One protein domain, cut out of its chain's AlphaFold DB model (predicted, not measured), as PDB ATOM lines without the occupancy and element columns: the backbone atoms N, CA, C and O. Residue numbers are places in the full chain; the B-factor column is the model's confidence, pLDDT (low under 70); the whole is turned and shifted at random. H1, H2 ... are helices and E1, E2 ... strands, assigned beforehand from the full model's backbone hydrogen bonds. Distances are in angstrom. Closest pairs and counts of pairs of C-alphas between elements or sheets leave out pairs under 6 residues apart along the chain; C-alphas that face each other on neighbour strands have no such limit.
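AT A GLANCE: This is residues 215 to 292 of the 302 residues of the protein "NUDIX family hydrolase" of Cordyceps fumosorosea (strain ARSEF 2679) (UniProt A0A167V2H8). A strongly twisted wall of four strands has H2 over one face and tiny H1 grazing it. The printed part has 78 residues, with two named helices and four named strands in the order H1 E1 E2 E3 E4 H2, of mixed class, the strands a meander, each the antiparallel neighbour of the one before. It is compact, radius of gyration of the C-alphas 13.1 A, spanning 35 by 28 by 18 A.

HOW THE PARTS SIT: Look at the hairpin of E2, residues 243 to 247, and E3, residues 262 to 272: N 245 and O 267 are 2.8 A apart. Edge strands are E1, residues 233 to 237, N 235 to O 244 of E2 2.8 A, and E4, residues 275 to 283, N 268 of E3 to O 280 2.8 A. H2, residues 284 to 290, every O i to N i+4 pair within hydrogen-bond range, touches E3; closest C-alphas, His 265 and Arg 284, 4.9 A. H1, residues 219 to 222, too short for such pairs, only grazes the sheet, closest C-alphas to E3 Ser 220 and Asp 262, 6.2 A.

IN THESE COORDINATES: Find H1's start, C-alpha 219, at (32.712, -40.610, -47.127). E3, 24.8 A, bends at 265; E4, 23.0 A, at 278. H2 ends at C-alpha 290, (50.483, -25.842, -39.654).

THE WHOLE: The printed part has no cut; link E2 to E3 is long; no printed residue is under 70.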
ATOM      1  N   GLY A 215      40.901 -35.924 -47.968       94.88
ATOM      2  CA  GLY A 215      39.519 -35.580 -48.294       94.88
ATOM      3  C   GLY A 215      38.814 -36.673 -49.097       94.88
ATOM      4  O   GLY A 215      37.686 -37.032 -48.766       94.88
ATOM      5  N   ARG A 216      39.478 -37.254 -50.110       96.31
ATOM      6  CA  ARG A 216      38.914 -38.344 -50.930       96.31
ATOM      7  C   ARG A 216      38.671 -39.638 -50.163       96.31
ATOM      8  O   ARG A 216      37.785 -40.394 -50.555       96.31
ATOM      9  N   ALA A 217      39.449 -39.900 -49.116       94.31
ATOM     10  CA  ALA A 217      39.256 -41.069 -48.264       94.31
ATOM     11  C   ALA A 217      37.991 -40.955 -47.393       94.31
ATOM     12  O   ALA A 217      37.431 -41.973 -46.992       94.31
ATOM     13  N   HIS A 218      37.514 -39.735 -47.120       93.88
ATOM     14  CA  HIS A 218      36.321 -39.512 -46.310       93.88
ATOM     15  C   HIS A 218      35.021 -39.707 -47.111       93.88
ATOM     16  O   HIS A 218      34.900 -39.262 -48.254       93.88
ATOM     17  N   ALA A 219      33.998 -40.304 -46.486       92.31
ATOM     18  CA  ALA A 219      32.712 -40.610 -47.127       92.31
ATOM     19  C   ALA A 219      32.018 -39.372 -47.725       92.31
ATOM     20  O   ALA A 219      31.395 -39.449 -48.785       92.31
ATOM     21  N   SER A 220      32.204 -38.206 -47.101       93.50
ATOM     22  CA  SER A 220      31.662 -36.935 -47.592       93.50
ATOM     23  C   SER A 220      32.111 -36.574 -49.011       93.50
ATOM     24  O   SER A 220      31.430 -35.795 -49.675       93.50
ATOM     25  N   ALA A 221      33.245 -37.096 -49.494       96.00
ATOM     26  CA  ALA A 221      33.693 -36.861 -50.865       96.00
ATOM     27  C   ALA A 221      32.690 -37.399 -51.895       96.00
ATOM     28  O   ALA A 221      32.564 -36.827 -52.972       96.00
ATOM     29  N   GLN A 222      31.939 -38.448 -51.557       95.25
ATOM     30  CA  GLN A 222      30.931 -39.051 -52.434       95.25
ATOM     31  C   GLN A 222      29.559 -38.368 -52.349       95.25
ATOM     32  O   GLN A 222      28.620 -38.790 -53.018       95.25
ATOM     33  N   VAL A 223      29.433 -37.299 -51.559       93.12
ATOM     34  CA  VAL A 223      28.235 -36.453 -51.524       93.12
ATOM     35  C   VAL A 223      28.468 -35.235 -52.411       93.12
ATOM     36  O   VAL A 223      29.420 -34.478 -52.188       93.12
ATOM     37  N   SER A 224      27.600 -35.062 -53.414       94.75
ATOM     38  CA  SER A 224      27.650 -33.942 -54.359       94.75
ATOM     39  C   SER A 224      27.505 -32.601 -53.633       94.75
ATOM     40  O   SER A 224      26.831 -32.519 -52.604       94.75
ATOM     41  N   TRP A 225      28.083 -31.525 -54.172       93.69
ATOM     42  CA  TRP A 225      27.922 -30.183 -53.593       93.69
ATOM     43  C   TRP A 225      26.453 -29.768 -53.448       93.69
ATOM     44  O   TRP A 225      26.117 -29.064 -52.501       93.69
ATOM     45  N   GLY A 226      25.576 -30.222 -54.348       90.69
ATOM     46  CA  GLY A 226      24.139 -29.948 -54.293       90.69
ATOM     47  C   GLY A 226      23.390 -30.662 -53.162       90.69
ATOM     48  O   GLY A 226      22.282 -30.246 -52.830       90.69
ATOM     49  N   ASP A 227      23.979 -31.706 -52.574       89.62
ATOM     50  CA  ASP A 227      23.349 -32.530 -51.536       89.62
ATOM     51  C   ASP A 227      24.043 -32.433 -50.170       89.62
ATOM     52  O   ASP A 227      23.487 -32.911 -49.171       89.62
ATOM     53  N   LYS A 228      25.223 -31.800 -50.099       92.25
ATOM     54  CA  LYS A 228      25.944 -31.557 -48.843       92.25
ATOM     55  C   LYS A 228      25.096 -30.760 -47.855       92.25
ATOM     56  O   LYS A 228      24.353 -29.857 -48.236       92.25
ATOM     57  N   VAL A 229      25.253 -31.073 -46.572       92.12
ATOM     58  CA  VAL A 229      24.645 -30.307 -45.476       92.12
ATOM     59  C   VAL A 229      25.708 -29.979 -44.449       92.12
ATOM     60  O   VAL A 229      26.447 -30.859 -44.031       92.12
ATOM     61  N   ILE A 230      25.806 -28.707 -44.075       93.06
ATOM     62  CA  ILE A 230      26.920 -28.194 -43.283       93.06
ATOM     63  C   ILE A 230      26.370 -27.481 -42.053       93.06
ATOM     64  O   ILE A 230      25.681 -26.469 -42.167       93.06
ATOM     65  N   SER A 231      26.751 -27.980 -40.884       92.19
ATOM     66  CA  SER A 231      26.576 -27.342 -39.584       92.19
ATOM     67  C   SER A 231      27.966 -27.165 -38.963       92.19
ATOM     68  O   SER A 231      28.534 -28.133 -38.450       92.19
ATOM     69  N   PRO A 232      28.585 -25.970 -39.081       92.81
ATOM     70  CA  PRO A 232      29.960 -25.773 -38.646       92.81
ATOM     71  C   PRO A 232      30.137 -26.037 -37.150       92.81
ATOM     72  O   PRO A 232      29.448 -25.437 -36.327       92.81
ATOM     73  N   VAL A 233      31.106 -26.884 -36.795       91.12
ATOM     74  CA  VAL A 233      31.420 -27.212 -35.394       91.12
ATOM     75  C   VAL A 233      32.857 -26.832 -35.051       91.12
ATOM     76  O   VAL A 233      33.759 -27.111 -35.844       91.12
ATOM     77  N   PRO A 234      33.111 -26.201 -33.890       92.31
ATOM     78  CA  PRO A 234      34.466 -25.855 -33.487       92.31
ATOM     79  C   PRO A 234      35.316 -27.111 -33.292       92.31
ATOM     80  O   PRO A 234      34.903 -28.065 -32.630       92.31
ATOM     81  N   MET A 235      36.506 -27.093 -33.889       93.12
ATOM     82  CA  MET A 235      37.530 -28.122 -33.745       93.12
ATOM     83  C   MET A 235      38.482 -27.761 -32.614       93.12
ATOM     84  O   MET A 235      38.610 -28.572 -31.715       93.12
ATOM     85  N   TYR A 236      39.106 -26.576 -32.666       94.00
ATOM     86  CA  TYR A 236      40.043 -26.029 -31.671       94.00
ATOM     87  C   TYR A 236      40.271 -24.519 -31.917       94.00
ATOM     88  O   TYR A 236      39.764 -23.948 -32.894       94.00
ATOM     89  N   LEU A 237      41.031 -23.854 -31.036       94.31
ATOM     90  CA  LEU A 237      41.450 -22.451 -31.181       94.31
ATOM     91  C   LEU A 237      42.930 -22.359 -31.544       94.31
ATOM     92  O   LEU A 237      43.777 -22.909 -30.848       94.31
ATOM     93  N   ARG A 238      43.242 -21.601 -32.597       94.00
ATOM     94  CA  ARG A 238      44.624 -21.315 -33.001       94.00
ATOM     95  C   ARG A 238      45.291 -20.315 -32.058       94.00
ATOM     96  O   ARG A 238      44.626 -19.485 -31.430       94.00
ATOM     97  N   ALA A 239      46.623 -20.276 -32.086       91.62
ATOM     98  CA  ALA A 239      47.425 -19.278 -31.372       91.62
ATOM     99  C   ALA A 239      47.051 -17.819 -31.729       91.62
ATOM    100  O   ALA A 239      47.101 -16.928 -30.881       91.62
ATOM    101  N   ASP A 240      46.602 -17.562 -32.965       93.12
ATOM    102  CA  ASP A 240      46.172 -16.234 -33.432       93.12
ATOM    103  C   ASP A 240      44.739 -15.833 -33.001       93.12
ATOM    104  O   ASP A 240      44.229 -14.765 -33.387       93.12
ATOM    105  N   ARG A 241      44.107 -16.674 -32.168       92.25
ATOM    106  CA  ARG A 241      42.739 -16.570 -31.641       92.25
ATOM    107  C   ARG A 241      41.630 -16.733 -32.686       92.25
ATOM    108  O   ARG A 241      40.512 -16.269 -32.453       92.25
ATOM    109  N   ARG A 242      41.903 -17.357 -33.835       95.31
ATOM    110  CA  ARG A 242      40.849 -17.858 -34.731       95.31
ATOM    111  C   ARG A 242      40.392 -19.240 -34.286       95.31
ATOM    112  O   ARG A 242      41.213 -20.108 -34.014       95.31
ATOM    113  N   ALA A 243      39.082 -19.443 -34.234       95.12
ATOM    114  CA  ALA A 243      38.507 -20.775 -34.132       95.12
ATOM    115  C   ALA A 243      38.619 -21.466 -35.492       95.12
ATOM    116  O   ALA A 243      38.318 -20.846 -36.517       95.12
ATOM    117  N   VAL A 244      39.028 -22.733 -35.487       96.56
ATOM    118  CA  VAL A 244      38.954 -23.622 -36.651       96.56
ATOM    119  C   VAL A 244      37.644 -24.386 -36.558       96.56
ATOM    120  O   VAL A 244      37.391 -25.062 -35.565       96.56
ATOM    121  N   LEU A 245      36.788 -24.255 -37.566       95.62
ATOM    122  CA  LEU A 245      35.484 -24.905 -37.630       95.62
ATOM    123  C   LEU A 245      35.511 -26.015 -38.682       95.62
ATOM    124  O   LEU A 245      35.825 -25.764 -39.847       95.62
ATOM    125  N   SER A 246      35.132 -27.227 -38.281       94.88
ATOM    126  CA  SER A 246      34.861 -28.326 -39.207       94.88
ATOM    127  C   SER A 246      33.569 -28.048 -39.953       94.88
ATOM    128  O   SER A 246      32.582 -27.633 -39.346       94.88
ATOM    129  N   LEU A 247      33.561 -28.339 -41.251       96.00
ATOM    130  CA  LEU A 247      32.365 -28.292 -42.089       96.00
ATOM    131  C   LEU A 247      31.758 -29.680 -42.336       96.00
ATOM    132  O   LEU A 247      30.810 -29.797 -43.105       96.00
ATOM    133  N   ALA A 248      32.298 -30.735 -41.716       93.31
ATOM    134  CA  ALA A 248      31.891 -32.113 -42.001       93.31
ATOM    135  C   ALA A 248      30.565 -32.506 -41.334       93.31
ATOM    136  O   ALA A 248      29.863 -33.374 -41.843       93.31
ATOM    137  N   TYR A 249      30.232 -31.881 -40.201       91.44
ATOM    138  CA  TYR A 249      29.041 -32.217 -39.425       91.44
ATOM    139  C   TYR A 249      27.766 -31.696 -40.096       91.44
ATOM    140  O   TYR A 249      27.744 -30.581 -40.614       91.44
ATOM    141  N   THR A 250      26.698 -32.493 -40.063       90.12
ATOM    142  CA  THR A 250      25.424 -32.199 -40.738       90.12
ATOM    143  C   THR A 250      24.367 -31.556 -39.854       90.12
ATOM    144  O   THR A 250      23.374 -31.069 -40.384       90.12
ATOM    145  N   GLY A 251      24.592 -31.504 -38.540       88.81
ATOM    146  CA  GLY A 251      23.604 -31.036 -37.573       88.81
ATOM    147  C   GLY A 251      22.809 -32.187 -36.939       88.81
ATOM    148  O   GLY A 251      22.679 -33.256 -37.542       88.81
ATOM    149  N   PRO A 252      22.275 -31.986 -35.722       87.12
ATOM    150  CA  PRO A 252      21.514 -33.010 -35.003       87.12
ATOM    151  C   PRO A 252      20.232 -33.432 -35.737       87.12
ATOM    152  O   PRO A 252      19.798 -34.574 -35.630       87.12
ATOM    153  N   GLU A 253      19.631 -32.539 -36.523       86.12
ATOM    154  CA  GLU A 253      18.391 -32.776 -37.269       86.12
ATOM    155  C   GLU A 253      18.529 -33.793 -38.416       86.12
ATOM    156  O   GLU A 253      17.537 -34.364 -38.872       86.12
ATOM    157  N   LEU A 254      19.756 -34.019 -38.893       87.06
ATOM    158  CA  LEU A 254      20.065 -34.857 -40.054       87.06
ATOM    159  C   LEU A 254      21.065 -35.972 -39.737       87.06
ATOM    160  O   LEU A 254      21.504 -36.698 -40.636       87.06
ATOM    161  N   GLU A 255      21.409 -36.131 -38.462       82.81
ATOM    162  CA  GLU A 255      22.304 -37.177 -37.999       82.81
ATOM    163  C   GLU A 255      21.724 -38.565 -38.325       82.81
ATOM    164  O   GLU A 255      20.528 -38.824 -38.183       82.81
ATOM    165  N   GLY A 256      22.565 -39.455 -38.857       79.06
ATOM    166  CA  GLY A 256      22.150 -40.801 -39.267       79.06
ATOM    167  C   GLY A 256      21.334 -40.882 -40.566       79.06
ATOM    168  O   GLY A 256      20.995 -41.986 -40.987       79.06
ATOM    169  N   GLN A 257      21.054 -39.767 -41.252       81.38
ATOM    170  CA  GLN A 257      20.282 -39.768 -42.509       81.38
ATOM    171  C   GLN A 257      21.141 -39.937 -43.778       81.38
ATOM    172  O   GLN A 257      20.662 -39.695 -44.887       81.38
ATOM    173  N   GLY A 258      22.415 -40.321 -43.640       77.25
ATOM    174  CA  GLY A 258      23.335 -40.516 -44.771       77.25
ATOM    175  C   GLY A 258      23.677 -39.231 -45.537       77.25
ATOM    176  O   GLY A 258      24.114 -39.291 -46.685       77.25
ATOM    177  N   ARG A 259      23.443 -38.064 -44.925       82.75
ATOM    178  CA  ARG A 259      23.917 -36.766 -45.413       82.75
ATOM    179  C   ARG A 259      25.269 -36.494 -44.773       82.75
ATOM    180  O   ARG A 259      25.465 -36.810 -43.606       82.75
ATOM    181  N   GLU A 260      26.158 -35.862 -45.525       91.38
ATOM    182  CA  GLU A 260      27.493 -35.484 -45.063       91.38
ATOM    183  C   GLU A 260      27.784 -34.034 -45.447       91.38
ATOM    184  O   GLU A 260      27.260 -33.525 -46.448       91.38
ATOM    185  N   GLY A 261      28.634 -33.374 -44.664       94.75
ATOM    186  CA  GLY A 261      29.105 -32.028 -44.960       94.75
ATOM    187  C   GLY A 261      30.328 -32.006 -45.873       94.75
ATOM    188  O   GLY A 261      30.475 -32.795 -46.814       94.75
ATOM    189  N   ASP A 262      31.228 -31.070 -45.605       96.44
ATOM    190  CA  ASP A 262      32.516 -30.965 -46.278       96.44
ATOM    191  C   ASP A 262      33.670 -31.311 -45.327       96.44
ATOM    192  O   ASP A 262      33.992 -30.585 -44.384       96.44
ATOM    193  N   PHE A 263      34.294 -32.467 -45.558       95.88
ATOM    194  CA  PHE A 263      35.482 -32.877 -44.817       95.88
ATOM    195  C   PHE A 263      36.756 -32.185 -45.322       95.88
ATOM    196  O   PHE A 263      37.690 -31.989 -44.556       95.88
ATOM    197  N   GLU A 264      36.843 -31.824 -46.597       96.94
ATOM    198  CA  GLU A 264      38.113 -31.338 -47.138       96.94
ATOM    199  C   GLU A 264      38.478 -29.958 -46.592       96.94
ATOM    200  O   GLU A 264      39.655 -29.682 -46.356       96.94
ATOM    201  N   HIS A 265      37.478 -29.121 -46.322       97.81
ATOM    202  CA  HIS A 265      37.695 -27.753 -45.879       97.81
ATOM    203  C   HIS A 265      37.373 -27.532 -44.396       97.81
ATOM    204  O   HIS A 265      36.626 -28.269 -43.736       97.81
ATOM    205  N   VAL A 266      37.964 -26.462 -43.873       97.25
ATOM    206  CA  VAL A 266      37.664 -25.854 -42.577       97.25
ATOM    207  C   VAL A 266      37.439 -24.357 -42.755       97.25
ATOM    208  O   VAL A 266      37.943 -23.747 -43.702       97.25
ATOM    209  N   VAL A 267      36.698 -23.754 -41.828       97.38
ATOM    210  CA  VAL A 267      36.545 -22.296 -41.744       97.38
ATOM    211  C   VAL A 267      37.317 -21.769 -40.550       97.38
ATOM    212  O   VAL A 267      37.111 -22.216 -39.426       97.38
ATOM    213  N   LEU A 268      38.165 -20.774 -40.780       96.81
ATOM    214  CA  LEU A 268      38.838 -20.025 -39.731       96.81
ATOM    215  C   LEU A 268      38.081 -18.727 -39.497       96.81
ATOM    216  O   LEU A 268      37.755 -18.025 -40.449       96.81
ATOM    217  N   THR A 269      37.810 -18.382 -38.241       95.38
ATOM    218  CA  THR A 269      37.105 -17.133 -37.923       95.38
ATOM    219  C   THR A 269      37.380 -16.640 -36.506       95.38
ATOM    220  O   THR A 269      37.661 -17.426 -35.603       95.38
ATOM    221  N   LYS A 270      37.283 -15.325 -36.285       93.00
ATOM    222  CA  LYS A 270      37.273 -14.714 -34.948       93.00
ATOM    223  C   LYS A 270      35.849 -14.352 -34.568       93.00
ATOM    224  O   LYS A 270      35.228 -13.514 -35.224       93.00
ATOM    225  N   PHE A 271      35.358 -14.926 -33.476       88.44
ATOM    226  CA  PHE A 271      34.077 -14.535 -32.900       88.44
ATOM    227  C   PHE A 271      34.229 -13.257 -32.073       88.44
ATOM    228  O   PHE A 271      35.108 -13.145 -31.219       88.44
ATOM    229  N   GLY A 272      33.360 -12.282 -32.327       84.06
ATOM    230  CA  GLY A 272      33.288 -11.039 -31.567       84.06
ATOM    231  C   GLY A 272      31.849 -10.562 -31.412       84.06
ATOM    232  O   GLY A 272      30.918 -11.146 -31.963       84.06
ATOM    233  N   LYS A 273      31.661  -9.454 -30.687       78.62
ATOM    234  CA  LYS A 273      30.328  -8.887 -30.399       78.62
ATOM    235  C   LYS A 273      29.512  -8.534 -31.653       78.62
ATOM    236  O   LYS A 273      28.292  -8.515 -31.584       78.62
ATOM    237  N   ASN A 274      30.180  -8.279 -32.780       76.75
ATOM    238  CA  ASN A 274      29.554  -7.918 -34.057       76.75
ATOM    239  C   ASN A 274      29.463  -9.104 -35.038       76.75
ATOM    240  O   ASN A 274      29.253  -8.894 -36.230       76.75
ATOM    241  N   GLY A 275      29.648 -10.334 -34.551       77.50
ATOM    242  CA  GLY A 275      29.662 -11.545 -35.369       77.50
ATOM    243  C   GLY A 275      31.068 -12.002 -35.780       77.50
ATOM    244  O   GLY A 275      32.071 -11.460 -35.297       77.50
ATOM    245  N   PRO A 276      31.146 -13.045 -36.627       84.88
ATOM    246  CA  PRO A 276      32.406 -13.598 -37.112       84.88
ATOM    247  C   PRO A 276      33.158 -12.604 -38.008       84.88
ATOM    248  O   PRO A 276      32.567 -11.926 -38.845       84.88
ATOM    249  N   THR A 277      34.479 -12.536 -37.850       88.12
ATOM    250  CA  THR A 277      35.374 -11.674 -38.639       88.12
ATOM    251  C   THR A 277      36.628 -12.432 -39.061       88.12
ATOM    252  O   THR A 277      37.025 -13.394 -38.406       88.12
ATOM    253  N   GLY A 278      37.265 -11.994 -40.153       88.50
ATOM    254  CA  GLY A 278      38.451 -12.672 -40.687       88.50
ATOM    255  C   GLY A 278      38.151 -14.104 -41.132       88.50
ATOM    256  O   GLY A 278      38.940 -15.001 -40.842       88.50
ATOM    257  N   VAL A 279      36.984 -14.299 -41.757       91.75
ATOM    258  CA  VAL A 279      36.528 -15.597 -42.261       91.75
ATOM    259  C   VAL A 279      37.417 -16.025 -43.421       91.75
ATOM    260  O   VAL A 279      37.555 -15.288 -44.396       91.75
ATOM    261  N   GLU A 280      37.987 -17.218 -43.318       95.31
ATOM    262  CA  GLU A 280      38.839 -17.820 -44.339       95.31
ATOM    263  C   GLU A 280      38.468 -19.297 -44.494       95.31
ATOM    264  O   GLU A 280      38.309 -19.998 -43.495       95.31
ATOM    265  N   VAL A 281      38.319 -19.767 -45.734       96.50
ATOM    266  CA  VAL A 281      38.124 -21.190 -46.044       96.50
ATOM    267  C   VAL A 281      39.475 -21.755 -46.460       96.50
ATOM    268  O   VAL A 281      40.104 -21.210 -47.366       96.50
ATOM    269  N   ARG A 282      39.919 -22.831 -45.811       97.44
ATOM    270  CA  ARG A 282      41.201 -23.486 -46.103       97.44
ATOM    271  C   ARG A 282      41.061 -24.997 -46.151       97.44
ATOM    272  O   ARG A 282      40.105 -25.547 -45.603       97.44
ATOM    273  N   LEU A 283      42.034 -25.655 -46.778       97.38
ATOM    274  CA  LEU A 283      42.165 -27.105 -46.713       97.38
ATOM    275  C   LEU A 283      42.423 -27.533 -45.269       97.38
ATOM    276  O   LEU A 283      43.274 -26.975 -44.573       97.38
ATOM    277  N   ARG A 284      41.681 -28.543 -44.824       95.81
ATOM    278  CA  ARG A 284      41.803 -29.123 -43.490       95.81
ATOM    279  C   ARG A 284      43.217 -29.609 -43.226       95.81
ATOM    280  O   ARG A 284      43.762 -29.310 -42.174       95.81
ATOM    281  N   GLU A 285      43.786 -30.360 -44.165       94.81
ATOM    282  CA  GLU A 285      45.106 -30.964 -43.984       94.81
ATOM    283  C   GLU A 285      46.200 -29.913 -43.783       94.81
ATOM    284  O   GLU A 285      46.992 -30.063 -42.861       94.81
ATOM    285  N   GLU A 286      46.176 -28.819 -44.551       95.81
ATOM    286  CA  GLU A 286      47.153 -27.733 -44.423       95.81
ATOM    287  C   GLU A 286      47.072 -27.061 -43.053       95.81
ATOM    288  O   GLU A 286      48.088 -26.821 -42.414       95.81
ATOM    289  N   VAL A 287      45.855 -26.762 -42.589       95.69
ATOM    290  CA  VAL A 287      45.650 -26.080 -41.304       95.69
ATOM    291  C   VAL A 287      46.044 -26.988 -40.141       95.69
ATOM    292  O   VAL A 287      46.654 -26.522 -39.185       95.69
ATOM    293  N   LEU A 288      45.727 -28.285 -40.222       93.88
ATOM    294  CA  LEU A 288      46.130 -29.252 -39.200       93.88
ATOM    295  C   LEU A 288      47.649 -29.472 -39.188       93.88
ATOM    296  O   LEU A 288      48.213 -29.578 -38.106       93.88
ATOM    297  N   ASP A 289      48.309 -29.485 -40.350       94.25
ATOM    298  CA  ASP A 289      49.773 -29.554 -40.436       94.25
ATOM    299  C   ASP A 289      50.446 -28.309 -39.842       94.25
ATOM    300  O   ASP A 289      51.388 -28.435 -39.064       94.25
ATOM    301  N   GLU A 290      49.955 -27.111 -40.175       95.81
ATOM    302  CA  GLU A 290      50.483 -25.842 -39.654       95.81
ATOM    303  C   GLU A 290      50.374 -25.724 -38.132       95.81
ATOM    304  O   GLU A 290      51.264 -25.169 -37.491       95.81
ATOM    305  N   ASP A 291      49.269 -26.211 -37.566       93.88
ATOM    306  CA  ASP A 291      48.969 -26.096 -36.139       93.88
ATOM    307  C   ASP A 291      49.392 -27.346 -35.338       93.88
ATOM    308  O   ASP A 291      49.030 -27.474 -34.164       93.88
ATOM    309  N   GLU A 292      50.133 -28.267 -35.972       93.12
ATOM    310  CA  GLU A 292      50.620 -29.533 -35.399       93.12
ATOM    311  C   GLU A 292      49.502 -30.378 -34.754       93.12
ATOM    312  O   GLU A 292      49.674 -31.027 -33.722       93.12
TER     313      GLU A 292